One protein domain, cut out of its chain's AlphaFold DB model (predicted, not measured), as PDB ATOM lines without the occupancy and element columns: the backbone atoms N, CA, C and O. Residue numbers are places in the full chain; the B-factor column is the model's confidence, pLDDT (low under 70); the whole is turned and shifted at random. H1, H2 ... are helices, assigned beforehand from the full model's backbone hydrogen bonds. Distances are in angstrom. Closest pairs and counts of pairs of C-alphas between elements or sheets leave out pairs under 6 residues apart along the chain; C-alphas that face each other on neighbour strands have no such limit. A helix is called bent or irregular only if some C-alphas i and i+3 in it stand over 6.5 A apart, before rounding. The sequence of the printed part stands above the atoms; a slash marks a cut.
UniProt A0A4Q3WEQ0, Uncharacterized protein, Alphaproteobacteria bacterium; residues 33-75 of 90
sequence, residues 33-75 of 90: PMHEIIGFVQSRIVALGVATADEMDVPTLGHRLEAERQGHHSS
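Overview. This is residues 33 to 75 of the 90 residues of an uncharacterized protein of Alphaproteobacteria bacterium (UniProt A0A4Q3WEQ0). Two helices, H1 and H2, meet near their first residues as a wide open corner and run away from each other, and a long loop, residues 48 to 60, folds back alongside H1 from its end to reach the start of H2. Residues 67 to 73, of which 67 to 72 belong to H2, stick out free at one end and add to the length. The printed part has 43 residues with two named helices, H1 then H2, and no named strand; the class is all helix. The whole is loose, with a radius of gyration of the C-alphas of 12.0 A and spans of 35 by 17 by 15 A.

Along the chain. The longest helix is H1, residues 34 to 47, 20.0 A from C-alpha 34 at (1.227, -30.651, -46.148) to C-alpha 47 at (14.600, -26.092, -60.234). H1 is irregular: C-alphas 40 and 43 are 7.2 A apart, where about 5 A is found in a regular helix. H2, residues 61 to 72, is 16.2 A long and ends with C-alpha 72 at (-9.795, -16.651, -38.188).

Arrangement. H1 touches H2 with residues 34 to 35 alone, and H2 touches H1 with residues 61 to 62 alone. The closest C-alphas of the two helices are those of His 35 and Gly 62, 6.1 A apart. Their lines stand at a steep tilt of 57 degrees, and they run opposite ways. Their centres are 19.7 A apart. In H2 every O i to N i+4 pair is within hydrogen-bond range; in H1 8 of 10 are.

Size, cuts and confidence. The two C-alphas farthest apart are those of Ala 47 and His 73, at 35.2 A. The printed part has no cut. The link from H1 to H2, 13 residues, is long. The mean pLDDT of the printed part is 70.9, and residues 33 to 39, 45, 56 and 73 to 75 are under 70.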
ATOM      1  N   PRO A  33       0.905 -34.805 -43.819       62.97
ATOM      2  CA  PRO A  33       1.149 -33.423 -43.456       62.97
ATOM      3  C   PRO A  33       1.601 -32.618 -44.684       62.97
ATOM      4  O   PRO A  33       2.561 -32.990 -45.354       62.97
ATOM      5  N   MET A  34       0.942 -31.492 -44.972       65.44
ATOM      6  CA  MET A  34       1.227 -30.651 -46.148       65.44
ATOM      7  C   MET A  34       2.721 -30.286 -46.282       65.44
ATOM      8  O   MET A  34       3.249 -30.192 -47.389       65.44
ATOM      9  N   HIS A  35       3.426 -30.122 -45.158       65.00
ATOM     10  CA  HIS A  35       4.864 -29.851 -45.149       65.00
ATOM     11  C   HIS A  35       5.699 -31.003 -45.741       65.00
ATOM     12  O   HIS A  35       6.718 -30.743 -46.376       65.00
ATOM     13  N   GLU A  36       5.265 -32.259 -45.604       65.94
ATOM     14  CA  GLU A  36       5.934 -33.419 -46.205       65.94
ATOM     15  C   GLU A  36       5.747 -33.441 -47.726       65.94
ATOM     16  O   GLU A  36       6.708 -33.635 -48.472       65.94
ATOM     17  N   ILE A  37       4.525 -33.176 -48.201       67.31
ATOM     18  CA  ILE A  37       4.212 -33.123 -49.637       67.31
ATOM     19  C   ILE A  37       4.965 -31.968 -50.299       67.31
ATOM     20  O   ILE A  37       5.623 -32.160 -51.325       67.31
ATOM     21  N   ILE A  38       4.902 -30.773 -49.704       68.56
ATOM     22  CA  ILE A  38       5.600 -29.596 -50.223       68.56
ATOM     23  C   ILE A  38       7.112 -29.803 -50.154       68.56
ATOM     24  O   ILE A  38       7.788 -29.501 -51.134       68.56
ATOM     25  N   GLY A  39       7.637 -30.402 -49.082       69.06
ATOM     26  CA  GLY A  39       9.047 -30.782 -48.988       69.06
ATOM     27  C   GLY A  39       9.483 -31.725 -50.115       69.06
ATOM     28  O   GLY A  39      10.538 -31.527 -50.717       69.06
ATOM     29  N   PHE A  40       8.644 -32.698 -50.485       70.44
ATOM     30  CA  PHE A  40       8.934 -33.623 -51.584       70.44
ATOM     31  C   PHE A  40       9.011 -32.930 -52.957       70.44
ATOM     32  O   PHE A  40       9.822 -33.314 -53.805       70.44
ATOM     33  N   VAL A  41       8.192 -31.899 -53.201       71.44
ATOM     34  CA  VAL A  41       8.161 -31.178 -54.490       71.44
ATOM     35  C   VAL A  41       8.991 -29.891 -54.515       71.44
ATOM     36  O   VAL A  41       9.240 -29.368 -55.603       71.44
ATOM     37  N   GLN A  42       9.475 -29.412 -53.364       75.44
ATOM     38  CA  GLN A  42      10.226 -28.160 -53.208       75.44
ATOM     39  C   GLN A  42      11.408 -28.077 -54.177       75.44
ATOM     40  O   GLN A  42      11.555 -27.097 -54.904       75.44
ATOM     41  N   SER A  43      12.207 -29.143 -54.265       73.81
ATOM     42  CA  SER A  43      13.369 -29.206 -55.164       73.81
ATOM     43  C   SER A  43      13.009 -28.960 -56.634       73.81
ATOM     44  O   SER A  43      13.764 -28.318 -57.361       73.81
ATOM     45  N   ARG A  44      11.833 -29.422 -57.079       74.00
ATOM     46  CA  ARG A  44      11.344 -29.215 -58.449       74.00
ATOM     47  C   ARG A  44      10.820 -27.798 -58.659       74.00
ATOM     48  O   ARG A  44      11.038 -27.247 -59.729       74.00
ATOM     49  N   ILE A  45      10.154 -27.215 -57.660       69.44
ATOM     50  CA  ILE A  45       9.669 -25.824 -57.697       69.44
ATOM     51  C   ILE A  45      10.855 -24.862 -57.841       69.44
ATOM     52  O   ILE A  45      10.842 -24.001 -58.723       69.44
ATOM     53  N   VAL A  46      11.913 -25.088 -57.054       72.94
ATOM     54  CA  VAL A  46      13.169 -24.328 -57.130       72.94
ATOM     55  C   VAL A  46      13.863 -24.541 -58.474       72.94
ATOM     56  O   VAL A  46      14.242 -23.574 -59.127       72.94
ATOM     57  N   ALA A  47      13.973 -25.788 -58.944       71.25
ATOM     58  CA  ALA A  47      14.600 -26.092 -60.234       71.25
ATOM     59  C   ALA A  47      13.862 -25.477 -61.439       71.25
ATOM     60  O   ALA A  47      14.480 -25.209 -62.466       71.25
ATOM     61  N   LEU A  48      12.549 -25.254 -61.324       76.06
ATOM     62  CA  LEU A  48      11.735 -24.589 -62.342       76.06
ATOM     63  C   LEU A  48      11.754 -23.054 -62.227       76.06
ATOM     64  O   LEU A  48      11.149 -22.390 -63.066       76.06
ATOM     65  N   GLY A  49      12.424 -22.490 -61.214       74.56
ATOM     66  CA  GLY A  49      12.509 -21.043 -60.992       74.56
ATOM     67  C   GLY A  49      11.189 -20.397 -60.566       74.56
ATOM     68  O   GLY A  49      11.018 -19.197 -60.742       74.56
ATOM     69  N   VAL A  50      10.243 -21.187 -60.049       71.00
ATOM     70  CA  VAL A  50       8.918 -20.698 -59.631       71.00
ATOM     71  C   VAL A  50       8.994 -19.967 -58.289       71.00
ATOM     72  O   VAL A  50       8.296 -18.979 -58.092       71.00
ATOM     73  N   ALA A  51       9.837 -20.460 -57.381       72.50
ATOM     74  CA  ALA A  51      10.165 -19.846 -56.098       72.50
ATOM     75  C   ALA A  51      11.555 -20.326 -55.658       72.50
ATOM     76  O   ALA A  51      12.005 -21.401 -56.058       72.50
ATOM     77  N   THR A  52      12.229 -19.549 -54.824       77.81
ATOM     78  CA  THR A  52      13.461 -19.939 -54.135       77.81
ATOM     79  C   THR A  52      13.148 -20.735 -52.868       77.81
ATOM     80  O   THR A  52      12.028 -20.719 -52.359       77.81
ATOM     81  N   ALA A  53      14.143 -21.455 -52.342       74.06
ATOM     82  CA  ALA A  53      13.973 -22.217 -51.106       74.06
ATOM     83  C   ALA A  53      13.613 -21.315 -49.910       74.06
ATOM     84  O   ALA A  53      12.795 -21.716 -49.088       74.06
ATOM     85  N   ASP A  54      14.165 -20.099 -49.864       78.12
ATOM     86  CA  ASP A  54      13.940 -19.127 -48.786       78.12
ATOM     87  C   ASP A  54      12.552 -18.471 -48.854       78.12
ATOM     88  O   ASP A  54      11.989 -18.091 -47.831       78.12
ATOM     89  N   GLU A  55      11.960 -18.378 -50.048       74.06
ATOM     90  CA  GLU A  55      10.570 -17.932 -50.233       74.06
ATOM     91  C   GLU A  55       9.548 -18.993 -49.785       74.06
ATOM     92  O   GLU A  55       8.365 -18.691 -49.616       74.06
ATOM     93  N   MET A  56       9.987 -20.241 -49.577       69.69
ATOM     94  CA  MET A  56       9.138 -21.363 -49.192       69.69
ATOM     95  C   MET A  56       9.327 -21.730 -47.716       69.69
ATOM     96  O   MET A  56      10.204 -22.511 -47.350       69.69
ATOM     97  N   ASP A  57       8.423 -21.249 -46.865       71.81
ATOM     98  CA  ASP A  57       8.356 -21.592 -45.436       71.81
ATOM     99  C   ASP A  57       7.769 -22.998 -45.198       71.81
ATOM    100  O   ASP A  57       6.741 -23.171 -44.556       71.81
ATOM    101  N   VAL A  58       8.395 -24.028 -45.769       71.56
ATOM    102  CA  VAL A  58       7.965 -25.429 -45.625       71.56
ATOM    103  C   VAL A  58       8.030 -25.924 -44.172       71.56
ATOM    104  O   VAL A  58       7.072 -26.573 -43.744       71.56
ATOM    105  N   PRO A  59       9.091 -25.632 -43.385       76.00
ATOM    106  CA  PRO A  59       9.234 -26.195 -42.041       76.00
ATOM    107  C   PRO A  59       8.140 -25.759 -41.068       76.00
ATOM    108  O   PRO A  59       7.760 -26.542 -40.199       76.00
ATOM    109  N   THR A  60       7.627 -24.529 -41.192       75.38
ATOM    110  CA  THR A  60       6.634 -23.995 -40.244       75.38
ATOM    111  C   THR A  60       5.223 -23.889 -40.823       75.38
ATOM    112  O   THR A  60       4.273 -23.621 -40.083       75.38
ATOM    113  N   LEU A  61       5.050 -24.215 -42.111       72.06
ATOM    114  CA  LEU A  61       3.787 -24.115 -42.845       72.06
ATOM    115  C   LEU A  61       2.598 -24.744 -42.117       72.06
ATOM    116  O   LEU A  61       1.552 -24.115 -41.986       72.06
ATOM    117  N   GLY A  62       2.756 -25.978 -41.628       70.25
ATOM    118  CA  GLY A  62       1.672 -26.698 -40.954       70.25
ATOM    119  C   GLY A  62       1.203 -25.994 -39.678       70.25
ATOM    120  O   GLY A  62       0.004 -25.837 -39.463       70.25
ATOM    121  N   HIS A  63       2.146 -25.507 -38.867       73.06
ATOM    122  CA  HIS A  63       1.834 -24.758 -37.649       73.06
ATOM    123  C   HIS A  63       1.163 -23.418 -37.959       73.06
ATOM    124  O   HIS A  63       0.206 -23.047 -37.281       73.06
ATOM    125  N   ARG A  64       1.630 -22.710 -38.995       74.88
ATOM    126  CA  ARG A  64       1.064 -21.419 -39.401       74.88
ATOM    127  C   ARG A  64      -0.370 -21.561 -39.915       74.88
ATOM    128  O   ARG A  64      -1.246 -20.830 -39.469       74.88
ATOM    129  N   LEU A  65      -0.627 -22.546 -40.777       71.06
ATOM    130  CA  LEU A  65      -1.965 -22.811 -41.320       71.06
ATOM    131  C   LEU A  65      -2.963 -23.241 -40.241       71.06
ATOM    132  O   LEU A  65      -4.118 -22.818 -40.266       71.06
ATOM    133  N   GLU A  66      -2.533 -24.051 -39.273       73.19
ATOM    134  CA  GLU A  66      -3.390 -24.431 -38.149       73.19
ATOM    135  C   GLU A  66      -3.697 -23.234 -37.236       73.19
ATOM    136  O   GLU A  66      -4.844 -23.057 -36.824       73.19
ATOM    137  N   ALA A  67      -2.712 -22.368 -36.978       76.12
ATOM    138  CA  ALA A  67      -2.923 -21.133 -36.226       76.12
ATOM    139  C   ALA A  67      -3.892 -20.176 -36.945       76.12
ATOM    140  O   ALA A  67      -4.787 -19.617 -36.311       76.12
ATOM    141  N   GLU A  68      -3.772 -20.025 -38.267       70.44
ATOM    142  CA  GLU A  68      -4.694 -19.223 -39.081       70.44
ATOM    143  C   GLU A  68      -6.120 -19.796 -39.054       70.44
ATOM    144  O   GLU A  68      -7.078 -19.051 -38.828       70.44
ATOM    145  N   ARG A  69      -6.266 -21.121 -39.206       70.38
ATOM    146  CA  ARG A  69      -7.555 -21.829 -39.130       70.38
ATOM    147  C   ARG A  69      -8.258 -21.573 -37.798       70.38
ATOM    148  O   ARG A  69      -9.450 -21.265 -37.774       70.38
ATOM    149  N   GLN A  70      -7.522 -21.701 -36.694       73.06
ATOM    150  CA  GLN A  70      -8.048 -21.499 -35.343       73.06
ATOM    151  C   GLN A  70      -8.354 -20.025 -35.047       73.06
ATOM    152  O   GLN A  70      -9.373 -19.731 -34.428       73.06
ATOM    153  N   GLY A  71      -7.498 -19.101 -35.492       74.38
ATOM    154  CA  GLY A  71      -7.619 -17.673 -35.191       74.38
ATOM    155  C   GLY A  71      -8.670 -16.930 -36.015       74.38
ATOM    156  O   GLY A  71      -9.216 -15.935 -35.546       74.38
ATOM    157  N   HIS A  72      -8.971 -17.398 -37.231       71.81
ATOM    158  CA  HIS A  72      -9.795 -16.651 -38.188       71.81
ATOM    159  C   HIS A  72     -11.061 -17.383 -38.650       71.81
ATOM    160  O   HIS A  72     -11.758 -16.872 -39.526       71.81
ATOM    161  N   HIS A  73     -11.368 -18.569 -38.104       59.34
ATOM    162  CA  HIS A  73     -12.419 -19.455 -38.633       59.34
ATOM    163  C   HIS A  73     -12.299 -19.671 -40.155       59.34
ATOM    164  O   HIS A  73     -13.293 -19.814 -40.870       59.34
ATOM    165  N   SER A  74     -11.071 -19.653 -40.670       57.72
ATOM    166  CA  SER A  74     -10.791 -19.785 -42.091       57.72
ATOM    167  C   SER A  74     -10.717 -21.260 -42.484       57.72
ATOM    168  O   SER A  74     -10.379 -22.134 -41.687       57.72
ATOM    169  N   SER A  75     -11.060 -21.547 -43.737       54.88
ATOM    170  CA  SER A  75     -10.807 -22.847 -44.357       54.88
ATOM    171  C   SER A  75      -9.627 -22.694 -45.305       54.88
ATOM    172  O   SER A  75      -9.613 -21.761 -46.105       54.88
TER     173      SER A  75